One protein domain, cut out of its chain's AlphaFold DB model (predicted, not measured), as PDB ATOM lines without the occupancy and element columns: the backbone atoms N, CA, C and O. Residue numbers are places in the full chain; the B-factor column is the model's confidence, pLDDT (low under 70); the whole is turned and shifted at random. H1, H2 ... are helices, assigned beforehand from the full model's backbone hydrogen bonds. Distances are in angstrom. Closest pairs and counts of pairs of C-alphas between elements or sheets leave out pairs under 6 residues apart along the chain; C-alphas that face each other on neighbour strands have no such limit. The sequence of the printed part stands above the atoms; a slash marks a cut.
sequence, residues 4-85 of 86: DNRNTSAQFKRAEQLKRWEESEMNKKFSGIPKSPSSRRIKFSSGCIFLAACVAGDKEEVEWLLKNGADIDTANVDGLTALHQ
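AT A GLANCE: This is residues 4 to 85 of the 86 residues of an uncharacterized protein of Anopheles dirus (UniProt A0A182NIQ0). From the first residue you follow a free arm, helix H1 and then an open thread, residues 23 to 45, into a small head where H2 and H3 make a hairpin and short H4 packs on H2. The printed part has 82 residues with four named helices, H1 to H4 in order, and is all helix. It is extended, with a radius of gyration of the C-alphas of 20.8 A and spans of 57 by 33 by 22 A.

HOW THE PARTS SIT: Start at H1, residues 4 to 22, which touches no helix. Next find H2, residues 46 to 56, and H3, residues 59 to 67, a helical hairpin at a shallow tilt of 24 degrees; their closest C-alphas, Ala 53 and Val 62, are 5.8 A apart. H4, residues 82 to 85, touches H2, with closest C-alphas Leu 51 and Ala 82 at 5.8 A. In H1, H2 and H3 every O i to N i+4 pair is within hydrogen-bond range; H4 is too short for one.

IN THESE COORDINATES: Find C-alpha 4 at (-7.090, -19.223, 20.056); from there H1 runs 27.4 A to C-alpha 22. H2 spans 15.3 A, H3 12.3 A and H4 5.5 A, ending at C-alpha 85, (26.566, -43.929, 38.994).

THE WHOLE: The farthest C-alphas, Asn 5 and Gly 69, are 60.2 A apart. The printed part has no cut; links H1 to H2 and H3 to H4 are long. Residues 4 to 7, 30 to 35 and 37 have pLDDT under 70.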
ATOM      1  N   ASP A   4      -7.313 -20.135  18.924       59.72
ATOM      2  CA  ASP A   4      -7.090 -19.223  20.056       59.72
ATOM      3  C   ASP A   4      -8.172 -19.350  21.140       59.72
ATOM      4  O   ASP A   4      -7.881 -19.328  22.335       59.72
ATOM      5  N   ASN A   5      -9.423 -19.594  20.735       59.25
ATOM      6  CA  ASN A   5     -10.556 -19.792  21.649       59.25
ATOM      7  C   ASN A   5     -10.484 -21.140  22.404       59.25
ATOM      8  O   ASN A   5     -10.960 -21.278  23.529       59.25
ATOM      9  N   ARG A   6      -9.862 -22.162  21.800       61.44
ATOM     10  CA  ARG A   6      -9.653 -23.470  22.447       61.44
ATOM     11  C   ARG A   6      -8.494 -23.427  23.442       61.44
ATOM     12  O   ARG A   6      -8.599 -24.018  24.512       61.44
ATOM     13  N   ASN A   7      -7.418 -22.712  23.106       63.19
ATOM     14  CA  ASN A   7      -6.242 -22.566  23.966       63.19
ATOM     15  C   ASN A   7      -6.557 -21.736  25.223       63.19
ATOM     16  O   ASN A   7      -6.300 -22.174  26.344       63.19
ATOM     17  N   THR A   8      -7.243 -20.604  25.051       70.38
ATOM     18  CA  THR A   8      -7.752 -19.791  26.171       70.38
ATOM     19  C   THR A   8      -8.717 -20.582  27.061       70.38
ATOM     20  O   THR A   8      -8.622 -20.514  28.287       70.38
ATOM     21  N   SER A   9      -9.574 -21.428  26.474       82.69
ATOM     22  CA  SER A   9     -10.438 -22.341  27.234       82.69
ATOM     23  C   SER A   9      -9.649 -23.380  28.045       82.69
ATOM     24  O   SER A   9     -10.001 -23.649  29.193       82.69
ATOM     25  N   ALA A  10      -8.577 -23.956  27.494       87.75
ATOM     26  CA  ALA A  10      -7.739 -24.926  28.202       87.75
ATOM     27  C   ALA A  10      -6.978 -24.288  29.378       87.75
ATOM     28  O   ALA A  10      -6.951 -24.854  30.472       87.75
ATOM     29  N   GLN A  11      -6.415 -23.092  29.175       88.50
ATOM     30  CA  GLN A  11      -5.740 -22.326  30.226       88.50
ATOM     31  C   GLN A  11      -6.703 -21.958  31.362       88.50
ATOM     32  O   GLN A  11      -6.391 -22.191  32.530       88.50
ATOM     33  N   PHE A  12      -7.900 -21.466  31.027       91.56
ATOM     34  CA  PHE A  12      -8.927 -21.122  32.010       91.56
ATOM     35  C   PHE A  12      -9.381 -22.340  32.827       91.56
ATOM     36  O   PHE A  12      -9.429 -22.286  34.055       91.56
ATOM     37  N   LYS A  13      -9.638 -23.476  32.164       93.19
ATOM     38  CA  LYS A  13     -10.006 -24.733  32.840       93.19
ATOM     39  C   LYS A  13      -8.911 -25.224  33.785       93.19
ATOM     40  O   LYS A  13      -9.217 -25.673  34.887       93.19
ATOM     41  N   ARG A  14      -7.638 -25.116  33.385       94.19
ATOM     42  CA  ARG A  14      -6.503 -25.474  34.248       94.19
ATOM     43  C   ARG A  14      -6.420 -24.563  35.474       94.19
ATOM     44  O   ARG A  14      -6.201 -25.066  36.571       94.19
ATOM     45  N   ALA A  15      -6.623 -23.256  35.301       94.31
ATOM     46  CA  ALA A  15      -6.629 -22.303  36.410       94.31
ATOM     47  C   ALA A  15      -7.745 -22.617  37.423       94.31
ATOM     48  O   ALA A  15      -7.499 -22.662  38.626       94.31
ATOM     49  N   GLU A  16      -8.951 -22.923  36.941       95.00
ATOM     50  CA  GLU A  16     -10.069 -23.317  37.803       95.00
ATOM     51  C   GLU A  16      -9.795 -24.642  38.541       95.00
ATOM     52  O   GLU A  16     -10.113 -24.775  39.724       95.00
ATOM     53  N   GLN A  17      -9.168 -25.618  37.875       95.06
ATOM     54  CA  GLN A  17      -8.784 -26.887  38.497       95.06
ATOM     55  C   GLN A  17      -7.758 -26.697  39.623       95.06
ATOM     56  O   GLN A  17      -7.907 -27.313  40.677       95.06
ATOM     57  N   LEU A  18      -6.744 -25.852  39.419       95.12
ATOM     58  CA  LEU A  18      -5.744 -25.551  40.448       95.12
ATOM     59  C   LEU A  18      -6.386 -24.877  41.665       95.12
ATOM     60  O   LEU A  18      -6.136 -25.311  42.784       95.12
ATOM     61  N   LYS A  19      -7.302 -23.922  41.449       95.25
ATOM     62  CA  LYS A  19      -8.059 -23.290  42.539       95.25
ATOM     63  C   LYS A  19      -8.849 -24.315  43.362       95.25
ATOM     64  O   LYS A  19      -8.796 -24.309  44.586       95.25
ATOM     65  N   ARG A  20      -9.545 -25.246  42.697       94.75
ATOM     66  CA  ARG A  20     -10.261 -26.341  43.384       94.75
ATOM     67  C   ARG A  20      -9.314 -27.258  44.163       94.75
ATOM     68  O   ARG A  20      -9.695 -27.778  45.206       94.75
ATOM     69  N   TRP A  21      -8.104 -27.490  43.653       93.62
ATOM     70  CA  TRP A  21      -7.102 -28.305  44.337       93.62
ATOM     71  C   TRP A  21      -6.569 -27.620  45.603       93.62
ATOM     72  O   TRP A  21      -6.434 -28.296  46.622       93.62
ATOM     73  N   GLU A  22      -6.334 -26.304  45.573       92.12
ATOM     74  CA  GLU A  22      -5.831 -25.531  46.722       92.12
ATOM     75  C   GLU A  22      -6.739 -25.635  47.954       92.12
ATOM     76  O   GLU A  22      -6.247 -25.721  49.080       92.12
ATOM     77  N   GLU A  23      -8.054 -25.677  47.738       90.81
ATOM     78  CA  GLU A  23      -9.075 -25.802  48.785       90.81
ATOM     79  C   GLU A  23      -9.349 -27.268  49.191       90.81
ATOM     80  O   GLU A  23     -10.066 -27.529  50.158       90.81
ATOM     81  N   SER A  24      -8.794 -28.243  48.464       91.19
ATOM     82  CA  SER A  24      -9.070 -29.669  48.672       91.19
ATOM     83  C   SER A  24      -8.286 -30.283  49.837       91.19
ATOM     84  O   SER A  24      -7.219 -29.809  50.229       91.19
ATOM     85  N   GLU A  25      -8.758 -31.437  50.326       87.56
ATOM     86  CA  GLU A  25      -8.047 -32.248  51.327       87.56
ATOM     87  C   GLU A  25      -6.609 -32.604  50.912       87.56
ATOM     88  O   GLU A  25      -5.752 -32.780  51.771       87.56
ATOM     89  N   MET A  26      -6.327 -32.698  49.607       84.19
ATOM     90  CA  MET A  26      -4.999 -33.055  49.094       84.19
ATOM     91  C   MET A  26      -3.951 -31.974  49.382       84.19
ATOM     92  O   MET A  26      -2.775 -32.291  49.541       84.19
ATOM     93  N   ASN A  27      -4.375 -30.709  49.461       86.31
ATOM     94  CA  ASN A  27      -3.505 -29.587  49.805       86.31
ATOM     95  C   ASN A  27      -3.478 -29.306  51.318       86.31
ATOM     96  O   ASN A  27      -2.745 -28.433  51.790       86.31
ATOM     97  N   LYS A  28      -4.249 -30.050  52.125       85.94
ATOM     98  CA  LYS A  28      -4.121 -29.947  53.579       85.94
ATOM     99  C   LYS A  28      -2.752 -30.467  53.986       85.94
ATOM    100  O   LYS A  28      -2.354 -31.575  53.630       85.94
ATOM    101  N   LYS A  29      -2.040 -29.670  54.785       72.56
ATOM    102  CA  LYS A  29      -0.793 -30.096  55.418       72.56
ATOM    103  C   LYS A  29      -1.112 -31.274  56.333       72.56
ATOM    104  O   LYS A  29      -1.583 -31.082  57.453       72.56
ATOM    105  N   PHE A  30      -0.869 -32.494  55.858       67.25
ATOM    106  CA  PHE A  30      -0.767 -33.638  56.748       67.25
ATOM    107  C   PHE A  30       0.268 -33.281  57.810       67.25
ATOM    108  O   PHE A  30       1.331 -32.748  57.481       67.25
ATOM    109  N   SER A  31      -0.059 -33.521  59.082       62.94
ATOM    110  CA  SER A  31       0.903 -33.384  60.171       62.94
ATOM    111  C   SER A  31       2.170 -34.108  59.731       62.94
ATOM    112  O   SER A  31       2.104 -35.311  59.471       62.94
ATOM    113  N   GLY A  32       3.285 -33.387  59.591       59.41
ATOM    114  CA  GLY A  32       4.560 -33.895  59.071       59.41
ATOM    115  C   GLY A  32       5.227 -34.938  59.969       59.41
ATOM    116  O   GLY A  32       6.440 -35.076  59.954       59.41
ATOM    117  N   ILE A  33       4.440 -35.639  60.784       62.34
ATOM    118  CA  ILE A  33       4.845 -36.770  61.588       62.34
ATOM    119  C   ILE A  33       4.858 -37.971  60.638       62.34
ATOM    120  O   ILE A  33       3.785 -38.456  60.254       62.34
ATOM    121  N   PRO A  34       6.040 -38.454  60.219       65.00
ATOM    122  CA  PRO A  34       6.116 -39.693  59.470       65.00
ATOM    123  C   PRO A  34       5.443 -40.791  60.294       65.00
ATOM    124  O   PRO A  34       5.749 -40.993  61.471       65.00
ATOM    125  N   LYS A  35       4.483 -41.493  59.682       67.44
ATOM    126  CA  LYS A  35       3.854 -42.651  60.321       67.44
ATOM    127  C   LYS A  35       4.948 -43.647  60.706       67.44
ATOM    128  O   LYS A  35       5.899 -43.829  59.947       67.44
ATOM    129  N   SER A  36       4.789 -44.300  61.861       70.00
ATOM    130  CA  SER A  36       5.755 -45.289  62.358       70.00
ATOM    131  C   SER A  36       6.183 -46.248  61.234       70.00
ATOM    132  O   SER A  36       5.303 -46.744  60.516       70.00
ATOM    133  N   PRO A  37       7.486 -46.556  61.075       69.12
ATOM    134  CA  PRO A  37       7.979 -47.460  60.034       69.12
ATOM    135  C   PRO A  37       7.255 -48.811  59.988       69.12
ATOM    136  O   PRO A  37       7.107 -49.389  58.914       69.12
ATOM    137  N   SER A  38       6.752 -49.275  61.139       71.69
ATOM    138  CA  SER A  38       5.968 -50.507  61.292       71.69
ATOM    139  C   SER A  38       4.586 -50.441  60.621       71.69
ATOM    140  O   SER A  38       4.076 -51.452  60.150       71.69
ATOM    141  N   SER A  39       4.003 -49.248  60.502       76.44
ATOM    142  CA  SER A  39       2.685 -49.037  59.886       76.44
ATOM    143  C   SER A  39       2.725 -48.897  58.358       76.44
ATOM    144  O   SER A  39       1.677 -48.802  57.712       76.44
ATOM    145  N   ARG A  40       3.924 -48.873  57.754       81.06
ATOM    146  CA  ARG A  40       4.080 -48.773  56.298       81.06
ATOM    147  C   ARG A  40       3.779 -50.121  55.644       81.06
ATOM    148  O   ARG A  40       4.509 -51.092  55.822       81.06
ATOM    149  N   ARG A  41       2.699 -50.157  54.858       85.38
ATOM    150  CA  ARG A  41       2.257 -51.346  54.104       85.38
ATOM    151  C   ARG A  41       3.160 -51.679  52.917       85.38
ATOM    152  O   ARG A  41       3.213 -52.831  52.512       85.38
ATOM    153  N   ILE A  42       3.837 -50.676  52.359       88.06
ATOM    154  CA  ILE A  42       4.699 -50.805  51.181       88.06
ATOM    155  C   ILE A  42       6.150 -50.667  51.637       88.06
ATOM    156  O   ILE A  42       6.481 -49.735  52.372       88.06
ATOM    157  N   LYS A  43       6.996 -51.605  51.210       86.00
ATOM    158  CA  LYS A  43       8.435 -51.630  51.480       86.00
ATOM    159  C   LYS A  43       9.174 -51.908  50.176       86.00
ATOM    160  O   LYS A  43       8.699 -52.699  49.365       86.00
ATOM    161  N   PHE A  44      10.324 -51.272  50.009       90.00
ATOM    162  CA  PHE A  44      11.258 -51.553  48.924       90.00
ATOM    163  C   PHE A  44      12.364 -52.483  49.432       90.00
ATOM    164  O   PHE A  44      12.552 -52.620  50.644       90.00
ATOM    165  N   SER A  45      13.072 -53.146  48.519       91.19
ATOM    166  CA  SER A  45      14.236 -53.950  48.892       91.19
ATOM    167  C   SER A  45      15.347 -53.054  49.442       91.19
ATOM    168  O   SER A  45      15.497 -51.908  49.016       91.19
ATOM    169  N   SER A  46      16.156 -53.587  50.359       90.06
ATOM    170  CA  SER A  46      17.261 -52.838  50.971       90.06
ATOM    171  C   SER A  46      18.225 -52.274  49.926       90.06
ATOM    172  O   SER A  46      18.642 -51.129  50.049       90.06
ATOM    173  N   GLY A  47      18.506 -53.032  48.859       91.81
ATOM    174  CA  GLY A  47      19.377 -52.564  47.784       91.81
ATOM    175  C   GLY A  47      18.788 -51.407  46.969       91.81
ATOM    176  O   GLY A  47      19.498 -50.467  46.630       91.81
ATOM    177  N   CYS A  48      17.471 -51.413  46.720       92.88
ATOM    178  CA  CYS A  48      16.793 -50.294  46.060       92.88
ATOM    179  C   CYS A  48      16.828 -49.027  46.924       92.88
ATOM    180  O   CYS A  48      17.096 -47.949  46.403       92.88
ATOM    181  N   ILE A  49      16.595 -49.165  48.233       94.50
ATOM    182  CA  ILE A  49      16.643 -48.044  49.182       94.50
ATOM    183  C   ILE A  49      18.064 -47.471  49.258       94.50
ATOM    184  O   ILE A  49      18.233 -46.260  49.171       94.50
ATOM    185  N   PHE A  50      19.081 -48.331  49.361       95.81
ATOM    186  CA  PHE A  50      20.481 -47.915  49.437       95.81
ATOM    187  C   PHE A  50      20.939 -47.155  48.190       95.81
ATOM    188  O   PHE A  50      21.430 -46.034  48.303       95.81
ATOM    189  N   LEU A  51      20.706 -47.713  46.998       95.81
ATOM    190  CA  LEU A  51      21.062 -47.041  45.747       95.81
ATOM    191  C   LEU A  51      20.314 -45.710  45.579       95.81
ATOM    192  O   LEU A  51      20.909 -44.732  45.135       95.81
ATOM    193  N   ALA A  52      19.037 -45.643  45.972       94.75
ATOM    194  CA  ALA A  52      18.266 -44.402  45.920       94.75
ATOM    195  C   ALA A  52      18.835 -43.320  46.851       94.75
ATOM    196  O   ALA A  52      18.959 -42.174  46.423       94.75
ATOM    197  N   ALA A  53      19.222 -43.679  48.080       95.75
ATOM    198  CA  ALA A  53      19.852 -42.754  49.024       95.75
ATOM    199  C   ALA A  53      21.190 -42.218  48.482       95.75
ATOM    200  O   ALA A  53      21.447 -41.014  48.541       95.75
ATOM    201  N   CYS A  54      22.007 -43.084  47.865       96.06
ATOM    202  CA  CYS A  54      23.254 -42.677  47.212       96.06
ATOM    203  C   CYS A  54      23.017 -41.702  46.050       96.06
ATOM    204  O   CYS A  54      23.668 -40.662  45.992       96.06
ATOM    205  N   VAL A  55      22.067 -41.999  45.154       94.62
ATOM    206  CA  VAL A  55      21.728 -41.131  44.009       94.62
ATOM    207  C   VAL A  55      21.137 -39.793  44.464       94.62
ATOM    208  O   VAL A  55      21.396 -38.763  43.845       94.62
ATOM    209  N   ALA A  56      20.369 -39.783  45.555       94.62
ATOM    210  CA  ALA A  56      19.838 -38.558  46.149       94.62
ATOM    211  C   ALA A  56      20.920 -37.694  46.825       94.62
ATOM    212  O   ALA A  56      20.665 -36.525  47.114       94.62
ATOM    213  N   GLY A  57      22.109 -38.251  47.085       94.31
ATOM    214  CA  GLY A  57      23.159 -37.591  47.858       94.31
ATOM    215  C   GLY A  57      22.804 -37.421  49.339       94.31
ATOM    216  O   GLY A  57      23.396 -36.571  50.005       94.31
ATOM    217  N   ASP A  58      21.847 -38.201  49.857       96.44
ATOM    218  CA  ASP A  58      21.429 -38.161  51.262       96.44
ATOM    219  C   ASP A  58      22.455 -38.912  52.118       96.44
ATOM    220  O   ASP A  58      22.383 -40.125  52.338       96.44
ATOM    221  N   LYS A  59      23.483 -38.181  52.550       95.88
ATOM    222  CA  LYS A  59      24.607 -38.746  53.292       95.88
ATOM    223  C   LYS A  59      24.150 -39.360  54.613       95.88
ATOM    224  O   LYS A  59      24.635 -40.427  54.989       95.88
ATOM    225  N   GLU A  60      23.245 -38.696  55.321       97.25
ATOM    226  CA  GLU A  60      22.727 -39.148  56.606       97.25
ATOM    227  C   GLU A  60      21.975 -40.480  56.469       97.25
ATOM    228  O   GLU A  60      22.190 -41.393  57.274       97.25
ATOM    229  N   GLU A  61      21.140 -40.625  55.434       95.31
ATOM    230  CA  GLU A  61      20.435 -41.873  55.144       95.31
ATOM    231  C   GLU A  61      21.406 -42.987  54.728       95.31
ATOM    232  O   GLU A  61      21.311 -44.102  55.247       95.31
ATOM    233  N   VAL A  62      22.396 -42.693  53.877       96.12
ATOM    234  CA  VAL A  62      23.432 -43.662  53.477       96.12
ATOM    235  C   VAL A  62      24.222 -44.160  54.690       96.12
ATOM    236  O   VAL A  62      24.370 -45.370  54.878       96.12
ATOM    237  N   GLU A  63      24.694 -43.264  55.559       97.38
ATOM    238  CA  GLU A  63      25.408 -43.648  56.782       97.38
ATOM    239  C   GLU A  63      24.541 -44.501  57.714       97.38
ATOM    240  O   GLU A  63      25.030 -45.456  58.327       97.38
ATOM    241  N   TRP A  64      23.257 -44.160  57.845       96.62
ATOM    242  CA  TRP A  64      22.325 -44.933  58.654       96.62
ATOM    243  C   TRP A  64      22.110 -46.333  58.070       96.62
ATOM    244  O   TRP A  64      22.173 -47.314  58.813       96.62
ATOM    245  N   LEU A  65      21.920 -46.457  56.756       95.88
ATOM    246  CA  LEU A  65      21.748 -47.744  56.080       95.88
ATOM    247  C   LEU A  65      22.985 -48.637  56.230       95.88
ATOM    248  O   LEU A  65      22.843 -49.814  56.559       95.88
ATOM    249  N   LEU A  66      24.190 -48.077  56.089       96.12
ATOM    250  CA  LEU A  66      25.446 -48.808  56.299       96.12
ATOM    251  C   LEU A  66      25.579 -49.313  57.742       96.12
ATOM    252  O   LEU A  66      25.896 -50.480  57.966       96.12
ATOM    253  N   LYS A  67      25.251 -48.478  58.738       97.00
ATOM    254  CA  LYS A  67      25.223 -48.893  60.156       97.00
ATOM    255  C   LYS A  67      24.215 -50.012  60.429       97.00
ATOM    256  O   LYS A  67      24.412 -50.790  61.357       97.00
ATOM    257  N   ASN A  68      23.152 -50.101  59.630       94.81
ATOM    258  CA  ASN A  68      22.134 -51.149  59.714       94.81
ATOM    259  C   ASN A  68      22.425 -52.360  58.803       94.81
ATOM    260  O   ASN A  68      21.559 -53.220  58.647       94.81
ATOM    261  N   GLY A  69      23.631 -52.459  58.232       94.69
ATOM    262  CA  GLY A  69      24.081 -53.635  57.483       94.69
ATOM    263  C   GLY A  69      23.690 -53.648  56.005       94.69
ATOM    264  O   GLY A  69      23.598 -54.726  55.421       94.69
ATOM    265  N   ALA A  70      23.436 -52.487  55.396       95.38
ATOM    266  CA  ALA A  70      23.359 -52.401  53.941       95.38
ATOM    267  C   ALA A  70      24.706 -52.790  53.312       95.38
ATOM    268  O   ALA A  70      25.764 -52.374  53.784       95.38
ATOM    269  N   ASP A  71      24.649 -53.578  52.240       95.50
ATOM    270  CA  ASP A  71      25.825 -53.945  51.460       95.50
ATOM    271  C   ASP A  71      26.254 -52.762  50.583       95.50
ATOM    272  O   ASP A  71      25.484 -52.298  49.737       95.50
ATOM    273  N   ILE A  72      27.478 -52.276  50.790       95.31
ATOM    274  CA  ILE A  72      28.044 -51.155  50.035       95.31
ATOM    275  C   ILE A  72      28.242 -51.500  48.552       95.31
ATOM    276  O   ILE A  72      28.146 -50.612  47.704       95.31
ATOM    277  N   ASP A  73      28.430 -52.786  48.243       95.62
ATOM    278  CA  ASP A  73      28.625 -53.302  46.886       95.62
ATOM    279  C   ASP A  73      27.300 -53.707  46.219       95.62
ATOM    280  O   ASP A  73      27.290 -54.332  45.155       95.62
ATOM    281  N   THR A  74      26.162 -53.311  46.806       95.44
ATOM    282  CA  THR A  74      24.839 -53.471  46.190       95.44
ATOM    283  C   THR A  74      24.860 -52.949  44.754       95.44
ATOM    284  O   THR A  74      25.150 -51.776  44.509       95.44
ATOM    285  N   ALA A  75      24.456 -53.803  43.815       95.50
ATOM    286  CA  ALA A  75      24.289 -53.464  42.409       95.50
ATOM    287  C   ALA A  75      22.809 -53.423  41.993       95.50
ATOM    288  O   ALA A  75      21.958 -54.112  42.563       95.50
ATOM    289  N   ASN A  76      22.498 -52.614  40.978       93.06
ATOM    290  CA  ASN A  76      21.192 -52.625  40.319       93.06
ATOM    291  C   ASN A  76      21.047 -53.841  39.370       93.06
ATOM    292  O   ASN A  76      21.927 -54.697  39.283       93.06
ATOM    293  N   VAL A  77      19.933 -53.913  38.631       91.88
ATOM    294  CA  VAL A  77      19.669 -54.995  37.657       91.88
ATOM    295  C   VAL A  77      20.699 -55.079  36.524       91.88
ATOM    296  O   VAL A  77      20.868 -56.147  35.945       91.88
ATOM    297  N   ASP A  78      21.399 -53.979  36.245       93.75
ATOM    298  CA  ASP A  78      22.443 -53.881  35.221       93.75
ATOM    299  C   ASP A  78      23.845 -54.194  35.777       93.75
ATOM    300  O   ASP A  78      24.824 -54.163  35.035       93.75
ATOM    301  N   GLY A  79      23.970 -54.482  37.078       94.56
ATOM    302  CA  GLY A  79      25.256 -54.729  37.733       94.56
ATOM    303  C   GLY A  79      26.000 -53.465  38.185       94.56
ATOM    304  O   GLY A  79      27.155 -53.557  38.591       94.56
ATOM    305  N   LEU A  80      25.365 -52.289  38.149       94.12
ATOM    306  CA  LEU A  80      25.979 -51.021  38.554       94.12
ATOM    307  C   LEU A  80      25.804 -50.771  40.053       94.12
ATOM    308  O   LEU A  80      24.676 -50.715  40.548       94.12
ATOM    309  N   THR A  81      26.920 -50.567  40.753       95.81
ATOM    310  CA  THR A  81      26.935 -50.107  42.151       95.81
ATOM    311  C   THR A  81      26.732 -48.595  42.250       95.81
ATOM    312  O   THR A  81      26.813 -47.883  41.247       95.81
ATOM    313  N   ALA A  82      26.533 -48.087  43.470       94.38
ATOM    314  CA  ALA A  82      26.445 -46.647  43.727       94.38
ATOM    315  C   ALA A  82      27.649 -45.870  43.158       94.38
ATOM    316  O   ALA A  82      27.467 -44.820  42.552       94.38
ATOM    317  N   LEU A  83      28.866 -46.417  43.283       94.19
ATOM    318  CA  LEU A  83      30.092 -45.771  42.800       94.19
ATOM    319  C   LEU A  83      30.152 -45.639  41.272       94.19
ATOM    320  O   LEU A  83      30.788 -44.727  40.772       94.19
ATOM    321  N   HIS A  84      29.508 -46.530  40.518       94.44
ATOM    322  CA  HIS A  84      29.486 -46.419  39.055       94.44
ATOM    323  C   HIS A  84      28.591 -45.276  38.562       94.44
ATOM    324  O   HIS A  84      28.735 -44.833  37.425       94.44
ATOM    325  N   GLN A  85      27.611 -44.878  39.374       84.31
ATOM    326  CA  GLN A  85      26.566 -43.929  38.994       84.31
ATOM    327  C   GLN A  85      26.888 -42.485  39.407       84.31
ATOM    328  O   GLN A  85      26.235 -41.567  38.911       84.31
TER     329      GLN A  85